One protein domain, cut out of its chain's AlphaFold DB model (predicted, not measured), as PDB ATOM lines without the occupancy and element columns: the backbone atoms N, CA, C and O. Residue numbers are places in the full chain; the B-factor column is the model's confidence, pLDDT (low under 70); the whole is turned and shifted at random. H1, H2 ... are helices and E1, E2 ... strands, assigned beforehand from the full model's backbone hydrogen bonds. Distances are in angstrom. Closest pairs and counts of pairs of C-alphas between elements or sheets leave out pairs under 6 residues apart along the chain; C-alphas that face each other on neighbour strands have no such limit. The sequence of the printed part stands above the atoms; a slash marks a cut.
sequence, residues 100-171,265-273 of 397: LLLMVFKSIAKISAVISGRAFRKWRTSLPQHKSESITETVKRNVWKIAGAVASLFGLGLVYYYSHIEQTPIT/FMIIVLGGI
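This is residues 100 to 171 and 265 to 273 of the 397 residues of the protein "Putative metalloendopeptidase OMA1, mitochondrial isoform X2" of Stichopus japonicus (UniProt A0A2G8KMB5). This is an open U of three helices joined end to end: H1 makes one long arm, H2 the turn, and H3 the arm that folds back, with the short helix H4 between the arms, packed on H1. Past H3 a thin tail, residues 164 to 171 with the strand E1, sticks out and lengthens that arm. You have 81 printed residues with four named helices and one named strand, in the order H1, H2, H3, E1, H4 along the chain; the class is mostly helix, and E1 pairs with no named strand. The whole is extended, with a radius of gyration of the C-alphas of 18.2 A and spans of 64 by 31 by 17 A.

Start at H1, residues 100 to 125, which with residues 109 to 117 alone touches H4, residues 265 to 273. Their closest C-alphas, those of Ala 113 and Gly 271, are 4.8 A apart. They run the same way at a shallow tilt of 22 degrees. H2, residues 129 to 141, is close to H1 but not clearly touching, the closest C-alphas being those of Arg 124 and Ser 132 at 7.5 A; they run opposite ways at a steep tilt of 54 degrees. H2 and H3, residues 143 to 163, meet only through their link. H3 is apart from H1, and only just apart from H4, at 8.3 A. In H1, H2, H3 and H4 every O i to N i+4 pair is within hydrogen-bond range.

Find C-alpha 100 at (2.416, -21.112, -57.557); from there H1 runs 37.7 A. H2 spans 18.2 A. H3 runs 29.6 A from C-alpha 143 at (23.664, -48.941, -43.986). E1, residues 165 to 167, spans 6.9 A. H4 spans 12.9 A and ends at C-alpha 273, (8.241, -47.357, -53.478).

The two C-alphas farthest apart, those of His 130 and Ile 170, are 64.4 A apart. Residues 172 to 264 are not printed, and C-alphas 171 and 265 are 28.8 A apart across this cut. The links H1 to H2, H2 to H3 and H3 to E1 are tight. Look at residues 100 to 103 for pLDDT under 70; the mean of the printed part is 85.6.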
ATOM      1  N   LEU A 100       2.281 -20.666 -56.168       58.94
ATOM      2  CA  LEU A 100       2.416 -21.112 -57.557       58.94
ATOM      3  C   LEU A 100       3.764 -21.815 -57.763       58.94
ATOM      4  O   LEU A 100       3.836 -22.851 -58.421       58.94
ATOM      5  N   LEU A 101       4.814 -21.322 -57.098       65.75
ATOM      6  CA  LEU A 101       6.112 -21.990 -57.061       65.75
ATOM      7  C   LEU A 101       6.034 -23.346 -56.335       65.75
ATOM      8  O   LEU A 101       6.590 -24.323 -56.828       65.75
ATOM      9  N   LEU A 102       5.318 -23.427 -55.206       65.69
ATOM     10  CA  LEU A 102       5.088 -24.674 -54.464       65.69
ATOM     11  C   LEU A 102       4.280 -25.687 -55.282       65.69
ATOM     12  O   LEU A 102       4.662 -26.851 -55.357       65.69
ATOM     13  N   MET A 103       3.192 -25.258 -55.923       64.56
ATOM     14  CA  MET A 103       2.331 -26.108 -56.753       64.56
ATOM     15  C   MET A 103       3.085 -26.666 -57.963       64.56
ATOM     16  O   MET A 103       3.016 -27.866 -58.244       64.56
ATOM     17  N   VAL A 104       3.863 -25.824 -58.649       73.88
ATOM     18  CA  VAL A 104       4.719 -26.251 -59.763       73.88
ATOM     19  C   VAL A 104       5.814 -27.190 -59.263       73.88
ATOM     20  O   VAL A 104       5.990 -28.279 -59.811       73.88
ATOM     21  N   PHE A 105       6.499 -26.824 -58.177       79.69
ATOM     22  CA  PHE A 105       7.540 -27.652 -57.572       79.69
ATOM     23  C   PHE A 105       7.014 -29.033 -57.181       79.69
ATOM     24  O   PHE A 105       7.679 -30.027 -57.443       79.69
ATOM     25  N   LYS A 106       5.809 -29.130 -56.620       76.31
ATOM     26  CA  LYS A 106       5.183 -30.399 -56.235       76.31
ATOM     27  C   LYS A 106       4.913 -31.315 -57.417       76.31
ATOM     28  O   LYS A 106       5.240 -32.501 -57.358       76.31
ATOM     29  N   SER A 107       4.323 -30.776 -58.480       77.94
ATOM     30  CA  SER A 107       4.054 -31.535 -59.704       77.94
ATOM     31  C   SER A 107       5.358 -32.048 -60.314       77.94
ATOM     32  O   SER A 107       5.474 -33.232 -60.633       77.94
ATOM     33  N   ILE A 108       6.382 -31.191 -60.364       85.19
ATOM     34  CA  ILE A 108       7.724 -31.562 -60.820       85.19
ATOM     35  C   ILE A 108       8.347 -32.612 -59.895       85.19
ATOM     36  O   ILE A 108       8.871 -33.607 -60.385       85.19
ATOM     37  N   ALA A 109       8.260 -32.449 -58.574       82.50
ATOM     38  CA  ALA A 109       8.847 -33.359 -57.598       82.50
ATOM     39  C   ALA A 109       8.256 -34.771 -57.721       82.50
ATOM     40  O   ALA A 109       9.010 -35.742 -57.788       82.50
ATOM     41  N   LYS A 110       6.928 -34.896 -57.860       82.00
ATOM     42  CA  LYS A 110       6.246 -36.187 -58.068       82.00
ATOM     43  C   LYS A 110       6.691 -36.856 -59.373       82.00
ATOM     44  O   LYS A 110       7.051 -38.031 -59.363       82.00
ATOM     45  N   ILE A 111       6.744 -36.109 -60.478       85.88
ATOM     46  CA  ILE A 111       7.222 -36.630 -61.771       85.88
ATOM     47  C   ILE A 111       8.702 -37.028 -61.680       85.88
ATOM     48  O   ILE A 111       9.093 -38.095 -62.151       85.88
ATOM     49  N   SER A 112       9.526 -36.210 -61.026       84.81
ATOM     50  CA  SER A 112      10.952 -36.478 -60.854       84.81
ATOM     51  C   SER A 112      11.199 -37.736 -60.019       84.81
ATOM     52  O   SER A 112      12.083 -38.518 -60.362       84.81
ATOM     53  N   ALA A 113      10.380 -38.000 -58.993       84.44
ATOM     54  CA  ALA A 113      10.433 -39.227 -58.201       84.44
ATOM     55  C   ALA A 113      10.124 -40.465 -59.062       84.44
ATOM     56  O   ALA A 113      10.827 -41.471 -58.982       84.44
ATOM     57  N   VAL A 114       9.133 -40.370 -59.954       84.81
ATOM     58  CA  VAL A 114       8.795 -41.449 -60.900       84.81
ATOM     59  C   VAL A 114       9.939 -41.703 -61.887       84.81
ATOM     60  O   VAL A 114      10.361 -42.846 -62.073       84.81
ATOM     61  N   ILE A 115      10.466 -40.646 -62.515       87.31
ATOM     62  CA  ILE A 115      11.550 -40.750 -63.506       87.31
ATOM     63  C   ILE A 115      12.823 -41.294 -62.856       87.31
ATOM     64  O   ILE A 115      13.426 -42.229 -63.381       87.31
ATOM     65  N   SER A 116      13.215 -40.748 -61.704       86.00
ATOM     66  CA  SER A 116      14.400 -41.197 -60.970       86.00
ATOM     67  C   SER A 116      14.262 -42.645 -60.497       86.00
ATOM     68  O   SER A 116      15.196 -43.423 -60.688       86.00
ATOM     69  N   GLY A 117      13.093 -43.060 -59.997       84.12
ATOM     70  CA  GLY A 117      12.825 -44.451 -59.620       84.12
ATOM     71  C   GLY A 117      12.912 -45.427 -60.801       84.12
ATOM     72  O   GLY A 117      13.516 -46.497 -60.689       84.12
ATOM     73  N   ARG A 118      12.374 -45.057 -61.975       86.00
ATOM     74  CA  ARG A 118      12.507 -45.840 -63.222       86.00
ATOM     75  C   ARG A 118      13.957 -45.928 -63.698       86.00
ATOM     76  O   ARG A 118      14.430 -47.019 -64.015       86.00
ATOM     77  N   ALA A 119      14.659 -44.797 -63.731       87.75
ATOM     78  CA  ALA A 119      16.061 -44.736 -64.131       87.75
ATOM     79  C   ALA A 119      16.937 -45.588 -63.204       87.75
ATOM     80  O   ALA A 119      17.770 -46.357 -63.683       87.75
ATOM     81  N   PHE A 120      16.690 -45.523 -61.893       87.62
ATOM     82  CA  PHE A 120      17.383 -46.325 -60.893       87.62
ATOM     83  C   PHE A 120      17.142 -47.824 -61.077       87.62
ATOM     84  O   PHE A 120      18.105 -48.588 -61.087       87.62
ATOM     85  N   ARG A 121      15.890 -48.260 -61.284       85.94
ATOM     86  CA  ARG A 121      15.584 -49.676 -61.556       85.94
ATOM     87  C   ARG A 121      16.282 -50.175 -62.817       85.94
ATOM     88  O   ARG A 121      16.943 -51.207 -62.761       85.94
ATOM     89  N   LYS A 122      16.207 -49.418 -63.919       87.81
ATOM     90  CA  LYS A 122      16.866 -49.773 -65.187       87.81
ATOM     91  C   LYS A 122      18.382 -49.885 -65.022       87.81
ATOM     92  O   LYS A 122      18.982 -50.871 -65.451       87.81
ATOM     93  N   TRP A 123      18.989 -48.897 -64.368       88.81
ATOM     94  CA  TRP A 123      20.409 -48.914 -64.032       88.81
ATOM     95  C   TRP A 123      20.758 -50.144 -63.187       88.81
ATOM     96  O   TRP A 123      21.673 -50.886 -63.542       88.81
ATOM     97  N   ARG A 124      19.972 -50.438 -62.145       83.81
ATOM     98  CA  ARG A 124      20.182 -51.593 -61.266       83.81
ATOM     99  C   ARG A 124      20.141 -52.920 -62.024       83.81
ATOM    100  O   ARG A 124      20.998 -53.764 -61.795       83.81
ATOM    101  N   THR A 125      19.194 -53.087 -62.946       84.38
ATOM    102  CA  THR A 125      19.082 -54.301 -63.774       84.38
ATOM    103  C   THR A 125      20.176 -54.428 -64.833       84.38
ATOM    104  O   THR A 125      20.475 -55.533 -65.261       84.38
ATOM    105  N   SER A 126      20.794 -53.318 -65.254       88.62
ATOM    106  CA  SER A 126      21.884 -53.322 -66.247       88.62
ATOM    107  C   SER A 126      23.269 -53.653 -65.674       88.62
ATOM    108  O   SER A 126      24.232 -53.782 -66.430       88.62
ATOM    109  N   LEU A 127      23.404 -53.761 -64.349       89.06
ATOM    110  CA  LEU A 127      24.692 -54.005 -63.705       89.06
ATOM    111  C   LEU A 127      25.088 -55.492 -63.787       89.06
ATOM    112  O   LEU A 127      24.290 -56.351 -63.416       89.06
ATOM    113  N   PRO A 128      26.336 -55.813 -64.181       86.94
ATOM    114  CA  PRO A 128      26.846 -57.177 -64.100       86.94
ATOM    115  C   PRO A 128      26.930 -57.658 -62.643       86.94
ATOM    116  O   PRO A 128      27.158 -56.860 -61.730       86.94
ATOM    117  N   GLN A 129      26.791 -58.972 -62.436       84.62
ATOM    118  CA  GLN A 129      26.608 -59.593 -61.116       84.62
ATOM    119  C   GLN A 129      27.686 -59.181 -60.094       84.62
ATOM    120  O   GLN A 129      27.346 -58.709 -59.010       84.62
ATOM    121  N   HIS A 130      28.966 -59.177 -60.491       86.62
ATOM    122  CA  HIS A 130      30.077 -58.750 -59.624       86.62
ATOM    123  C   HIS A 130      29.986 -57.279 -59.157       86.62
ATOM    124  O   HIS A 130      30.369 -56.952 -58.033       86.62
ATOM    125  N   LYS A 131      29.468 -56.361 -59.995       86.44
ATOM    126  CA  LYS A 131      29.274 -54.946 -59.614       86.44
ATOM    127  C   LYS A 131      28.062 -54.778 -58.707       86.44
ATOM    128  O   LYS A 131      28.116 -53.977 -57.779       86.44
ATOM    129  N   SER A 132      26.987 -55.521 -58.967       81.94
ATOM    130  CA  SER A 132      25.775 -55.504 -58.140       81.94
ATOM    131  C   SER A 132      26.064 -55.968 -56.708       81.94
ATOM    132  O   SER A 132      25.645 -55.318 -55.748       81.94
ATOM    133  N   GLU A 133      26.855 -57.033 -56.558       85.06
ATOM    134  CA  GLU A 133      27.316 -57.531 -55.259       85.06
ATOM    135  C   GLU A 133      28.200 -56.502 -54.548       85.06
ATOM    136  O   GLU A 133      27.927 -56.157 -53.402       85.06
ATOM    137  N   SER A 134      29.174 -55.904 -55.245       87.31
ATOM    138  CA  SER A 134      30.035 -54.850 -54.683       87.31
ATOM    139  C   SER A 134      29.253 -53.614 -54.205       87.31
ATOM    140  O   SER A 134      29.507 -53.079 -53.119       87.31
ATOM    141  N   ILE A 135      28.250 -53.174 -54.971       84.94
ATOM    142  CA  ILE A 135      27.356 -52.079 -54.569       84.94
ATOM    143  C   ILE A 135      26.524 -52.492 -53.356       84.94
ATOM    144  O   ILE A 135      26.402 -51.717 -52.410       84.94
ATOM    145  N   THR A 136      25.980 -53.707 -53.355       84.25
ATOM    146  CA  THR A 136      25.175 -54.229 -52.245       84.25
ATOM    147  C   THR A 136      25.996 -54.317 -50.961       84.25
ATOM    148  O   THR A 136      25.533 -53.868 -49.917       84.25
ATOM    149  N   GLU A 137      27.237 -54.793 -51.033       88.19
ATOM    150  CA  GLU A 137      28.164 -54.826 -49.900       88.19
ATOM    151  C   GLU A 137      28.560 -53.419 -49.436       88.19
ATOM    152  O   GLU A 137      28.595 -53.136 -48.240       88.19
ATOM    153  N   THR A 138      28.759 -52.479 -50.364       88.25
ATOM    154  CA  THR A 138      29.001 -51.067 -50.020       88.25
ATOM    155  C   THR A 138      27.795 -50.451 -49.302       88.25
ATOM    156  O   THR A 138      27.973 -49.747 -48.305       88.25
ATOM    157  N   VAL A 139      26.573 -50.732 -49.766       87.88
ATOM    158  CA  VAL A 139      25.326 -50.285 -49.127       87.88
ATOM    159  C   VAL A 139      25.170 -50.918 -47.750       87.88
ATOM    160  O   VAL A 139      24.928 -50.184 -46.800       87.88
ATOM    161  N   LYS A 140      25.368 -52.234 -47.605       90.06
ATOM    162  CA  LYS A 140      25.318 -52.929 -46.307       90.06
ATOM    163  C   LYS A 140      26.334 -52.351 -45.323       90.06
ATOM    164  O   LYS A 140      25.980 -52.028 -44.194       90.06
ATOM    165  N   ARG A 141      27.574 -52.128 -45.762       92.19
ATOM    166  CA  ARG A 141      28.636 -51.538 -44.932       92.19
ATOM    167  C   ARG A 141      28.313 -50.109 -44.493       92.19
ATOM    168  O   ARG A 141      28.657 -49.711 -43.385       92.19
ATOM    169  N   ASN A 142      27.653 -49.335 -45.352       92.94
ATOM    170  CA  ASN A 142      27.249 -47.961 -45.058       92.94
ATOM    171  C   ASN A 142      25.790 -47.847 -44.592       92.94
ATOM    172  O   ASN A 142      25.291 -46.726 -44.486       92.94
ATOM    173  N   VAL A 143      25.105 -48.956 -44.285       91.12
ATOM    174  CA  VAL A 143      23.664 -48.941 -43.986       91.12
ATOM    175  C   VAL A 143      23.362 -48.038 -42.796       91.12
ATOM    176  O   VAL A 143      22.420 -47.259 -42.848       91.12
ATOM    177  N   TRP A 144      24.236 -48.027 -41.787       93.00
ATOM    178  CA  TRP A 144      24.138 -47.143 -40.626       93.00
ATOM    179  C   TRP A 144      24.320 -45.661 -40.969       93.00
ATOM    180  O   TRP A 144      23.666 -44.814 -40.370       93.00
ATOM    181  N   LYS A 145      25.148 -45.322 -41.969       93.19
ATOM    182  CA  LYS A 145      25.300 -43.936 -42.448       93.19
ATOM    183  C   LYS A 145      24.068 -43.485 -43.229       93.19
ATOM    184  O   LYS A 145      23.615 -42.361 -43.048       93.19
ATOM    185  N   ILE A 146      23.513 -44.364 -44.069       88.12
ATOM    186  CA  ILE A 146      22.278 -44.101 -44.824       88.12
ATOM    187  C   ILE A 146      21.103 -43.953 -43.854       88.12
ATOM    188  O   ILE A 146      20.374 -42.968 -43.927       88.12
ATOM    189  N   ALA A 147      20.960 -44.884 -42.910       89.06
ATOM    190  CA  ALA A 147      19.956 -44.820 -41.856       89.06
ATOM    191  C   ALA A 147      20.112 -43.542 -41.023       89.06
ATOM    192  O   ALA A 147      19.128 -42.851 -40.792       89.06
ATOM    193  N   GLY A 148      21.343 -43.170 -40.659       94.25
ATOM    194  CA  GLY A 148      21.640 -41.909 -39.979       94.25
ATOM    195  C   GLY A 148      21.229 -40.678 -40.791       94.25
ATOM    196  O   GLY A 148      20.635 -39.758 -40.237       94.25
ATOM    197  N   ALA A 149      21.473 -40.661 -42.105       90.31
ATOM    198  CA  ALA A 149      21.070 -39.560 -42.981       90.31
ATOM    199  C   ALA A 149      19.539 -39.449 -43.110       90.31
ATOM    200  O   ALA A 149      18.990 -38.354 -42.990       90.31
ATOM    201  N   VAL A 150      18.842 -40.576 -43.292       86.81
ATOM    202  CA  VAL A 150      17.370 -40.623 -43.343       86.81
ATOM    203  C   VAL A 150      16.769 -40.200 -42.003       86.81
ATOM    204  O   VAL A 150      15.861 -39.370 -41.977       86.81
ATOM    205  N   ALA A 151      17.305 -40.703 -40.889       90.44
ATOM    206  CA  ALA A 151      16.884 -40.316 -39.546       90.44
ATOM    207  C   ALA A 151      17.146 -38.829 -39.272       90.44
ATOM    208  O   ALA A 151      16.313 -38.175 -38.655       90.44
ATOM    209  N   SER A 152      18.252 -38.272 -39.775       92.31
ATOM    210  CA  SER A 152      18.556 -36.840 -39.658       92.31
ATOM    211  C   SER A 152      17.565 -35.985 -40.448       92.31
ATOM    212  O   SER A 152      17.079 -34.982 -39.935       92.31
ATOM    213  N   LEU A 153      17.216 -36.394 -41.674       88.44
ATOM    214  CA  LEU A 153      16.214 -35.701 -42.486       88.44
ATOM    215  C   LEU A 153      14.825 -35.760 -41.835       88.44
ATOM    216  O   LEU A 153      14.126 -34.750 -41.770       88.44
ATOM    217  N   PHE A 154      14.446 -36.926 -41.310       88.00
ATOM    218  CA  PHE A 154      13.204 -37.092 -40.559       88.00
ATOM    219  C   PHE A 154      13.202 -36.257 -39.273       88.00
ATOM    220  O   PHE A 154      12.233 -35.555 -38.997       88.00
ATOM    221  N   GLY A 155      14.309 -36.259 -38.528       92.62
ATOM    222  CA  GLY A 155      14.502 -35.442 -37.334       92.62
ATOM    223  C   GLY A 155      14.387 -33.948 -37.627       92.62
ATOM    224  O   GLY A 155      13.707 -33.240 -36.892       92.62
ATOM    225  N   LEU A 156      14.957 -33.469 -38.738       91.75
ATOM    226  CA  LEU A 156      14.785 -32.086 -39.188       91.75
ATOM    227  C   LEU A 156      13.316 -31.773 -39.502       91.75
ATOM    228  O   LEU A 156      12.822 -30.717 -39.112       91.75
ATOM    229  N   GLY A 157      12.608 -32.698 -40.155       88.19
ATOM    230  CA  GLY A 157      11.168 -32.591 -40.393       88.19
ATOM    231  C   GLY A 157      10.362 -32.505 -39.095       88.19
ATOM    232  O   GLY A 157       9.478 -31.661 -38.978       88.19
ATOM    233  N   LEU A 158      10.700 -33.311 -38.085       91.62
ATOM    234  CA  LEU A 158      10.072 -33.243 -36.763       91.62
ATOM    235  C   LEU A 158      10.375 -31.922 -36.050       91.62
ATOM    236  O   LEU A 158       9.462 -31.300 -35.516       91.62
ATOM    237  N   VAL A 159      11.625 -31.457 -36.068       93.81
ATOM    238  CA  VAL A 159      11.999 -30.147 -35.506       93.81
ATOM    239  C   VAL A 159      11.225 -29.025 -36.201       93.81
ATOM    240  O   VAL A 159      10.708 -28.129 -35.531       93.81
ATOM    241  N   TYR A 160      11.077 -29.084 -37.527       90.62
ATOM    242  CA  TYR A 160      10.242 -28.146 -38.275       90.62
ATOM    243  C   TYR A 160       8.779 -28.205 -37.827       90.62
ATOM    244  O   TYR A 160       8.203 -27.170 -37.504       90.62
ATOM    245  N   TYR A 161       8.203 -29.405 -37.736       90.19
ATOM    246  CA  TYR A 161       6.836 -29.609 -37.267       90.19
ATOM    247  C   TYR A 161       6.610 -28.983 -35.887       90.19
ATOM    248  O   TYR A 161       5.762 -28.108 -35.746       90.19
ATOM    249  N   TYR A 162       7.421 -29.358 -34.894       92.06
ATOM    250  CA  TYR A 162       7.268 -28.882 -33.518       92.06
ATOM    251  C   TYR A 162       7.543 -27.385 -33.353       92.06
ATOM    252  O   TYR A 162       6.896 -26.747 -32.527       92.06
ATOM    253  N   SER A 163       8.459 -26.808 -34.137       91.19
ATOM    254  CA  SER A 163       8.732 -25.361 -34.104       91.19
ATOM    255  C   SER A 163       7.611 -24.509 -34.709       91.19
ATOM    256  O   SER A 163       7.559 -23.313 -34.439       91.19
ATOM    257  N   HIS A 164       6.712 -25.116 -35.485       89.81
ATOM    258  CA  HIS A 164       5.589 -24.455 -36.159       89.81
ATOM    259  C   HIS A 164       4.225 -24.863 -35.575       89.81
ATOM    260  O   HIS A 164       3.177 -24.642 -36.191       89.81
ATOM    261  N   ILE A 165       4.223 -25.471 -34.384       91.44
ATOM    262  CA  ILE A 165       2.999 -25.668 -33.611       91.44
ATOM    263  C   ILE A 165       2.649 -24.354 -32.915       91.44
ATOM    264  O   ILE A 165       3.401 -23.850 -32.084       91.44
ATOM    265  N   GLU A 166       1.460 -23.847 -33.209       89.12
ATOM    266  CA  GLU A 166       0.827 -22.738 -32.507       89.12
ATOM    267  C   GLU A 166      -0.370 -23.243 -31.695       89.12
ATOM    268  O   GLU A 166      -0.895 -24.331 -31.939       89.12
ATOM    269  N   GLN A 167      -0.831 -22.451 -30.730       90.44
ATOM    270  CA  GLN A 167      -2.097 -22.703 -30.042       90.44
ATOM    271  C   GLN A 167      -3.197 -21.824 -30.636       90.44
ATOM    272  O   GLN A 167      -2.961 -20.667 -30.998       90.44
ATOM    273  N   THR A 168      -4.404 -22.370 -30.760       88.44
ATOM    274  CA  THR A 168      -5.587 -21.584 -31.103       88.44
ATOM    275  C   THR A 168      -5.923 -20.635 -29.951       88.44
ATOM    276  O   THR A 168      -5.714 -20.960 -28.785       88.44
ATOM    277  N   PRO A 169      -6.455 -19.445 -30.244       82.62
ATOM    278  CA  PRO A 169      -6.587 -18.414 -29.222       82.62
ATOM    279  C   PRO A 169      -7.781 -18.565 -28.283       82.62
ATOM    280  O   PRO A 169      -7.834 -17.871 -27.275       82.62
ATOM    281  N   ILE A 170      -8.749 -19.413 -28.638       84.75
ATOM    282  CA  ILE A 170      -9.984 -19.602 -27.867       84.75
ATOM    283  C   ILE A 170      -9.939 -20.957 -27.157       84.75
ATOM    284  O   ILE A 170     -10.010 -21.014 -25.935       84.75
ATOM    285  N   THR A 171      -9.740 -22.041 -27.906       88.44
ATOM    286  CA  THR A 171      -9.746 -23.414 -27.369       88.44
ATOM    287  C   THR A 171      -8.374 -23.890 -26.870       88.44
ATOM    288  O   THR A 171      -8.282 -24.956 -26.268       88.44
ATOM    289  N   PHE A 265       6.725 -35.272 -47.087       80.81
ATOM    290  CA  PHE A 265       7.254 -36.511 -46.513       80.81
ATOM    291  C   PHE A 265       6.908 -37.725 -47.388       80.81
ATOM    292  O   PHE A 265       7.763 -38.569 -47.678       80.81
ATOM    293  N   MET A 266       5.678 -37.779 -47.899       81.94
ATOM    294  CA  MET A 266       5.222 -38.884 -48.737       81.94
ATOM    295  C   MET A 266       5.878 -38.922 -50.121       81.94
ATOM    296  O   MET A 266       5.920 -39.997 -50.715       81.94
ATOM    297  N   ILE A 267       6.430 -37.819 -50.641       82.19
ATOM    298  CA  ILE A 267       7.225 -37.834 -51.885       82.19
ATOM    299  C   ILE A 267       8.481 -38.702 -51.722       82.19
ATOM    300  O   ILE A 267       8.823 -39.454 -52.635       82.19
ATOM    301  N   ILE A 268       9.139 -38.654 -50.559       80.25
ATOM    302  CA  ILE A 268      10.324 -39.480 -50.271       80.25
ATOM    303  C   ILE A 268       9.928 -40.958 -50.218       80.25
ATOM    304  O   ILE A 268      10.557 -41.800 -50.861       80.25
ATOM    305  N   VAL A 269       8.838 -41.263 -49.503       81.12
ATOM    306  CA  VAL A 269       8.275 -42.619 -49.421       81.12
ATOM    307  C   VAL A 269       7.902 -43.129 -50.815       81.12
ATOM    308  O   VAL A 269       8.244 -44.253 -51.177       81.12
ATOM    309  N   LEU A 270       7.265 -42.287 -51.633       80.31
ATOM    310  CA  LEU A 270       6.875 -42.615 -52.999       80.31
ATOM    311  C   LEU A 270       8.095 -42.904 -53.883       80.31
ATOM    312  O   LEU A 270       8.100 -43.908 -54.591       80.31
ATOM    313  N   GLY A 271       9.146 -42.085 -53.810       80.81
ATOM    314  CA  GLY A 271      10.403 -42.347 -54.516       80.81
ATOM    315  C   GLY A 271      11.006 -43.707 -54.144       80.81
ATOM    316  O   GLY A 271      11.420 -44.459 -55.027       80.81
ATOM    317  N   GLY A 272      10.968 -44.071 -52.857       81.56
ATOM    318  CA  GLY A 272      11.380 -45.394 -52.378       81.56
ATOM    319  C   GLY A 272      10.522 -46.534 -52.941       81.56
ATOM    320  O   GLY A 272      11.061 -47.509 -53.463       81.56
ATOM    321  N   ILE A 273       9.193 -46.386 -52.910       82.25
ATOM    322  CA  ILE A 273       8.241 -47.357 -53.478       82.25
ATOM    323  C   ILE A 273       8.542 -47.604 -54.963       82.25
ATOM    324  O   ILE A 273       8.671 -48.752 -55.384       82.25
TER     325      ILE A 273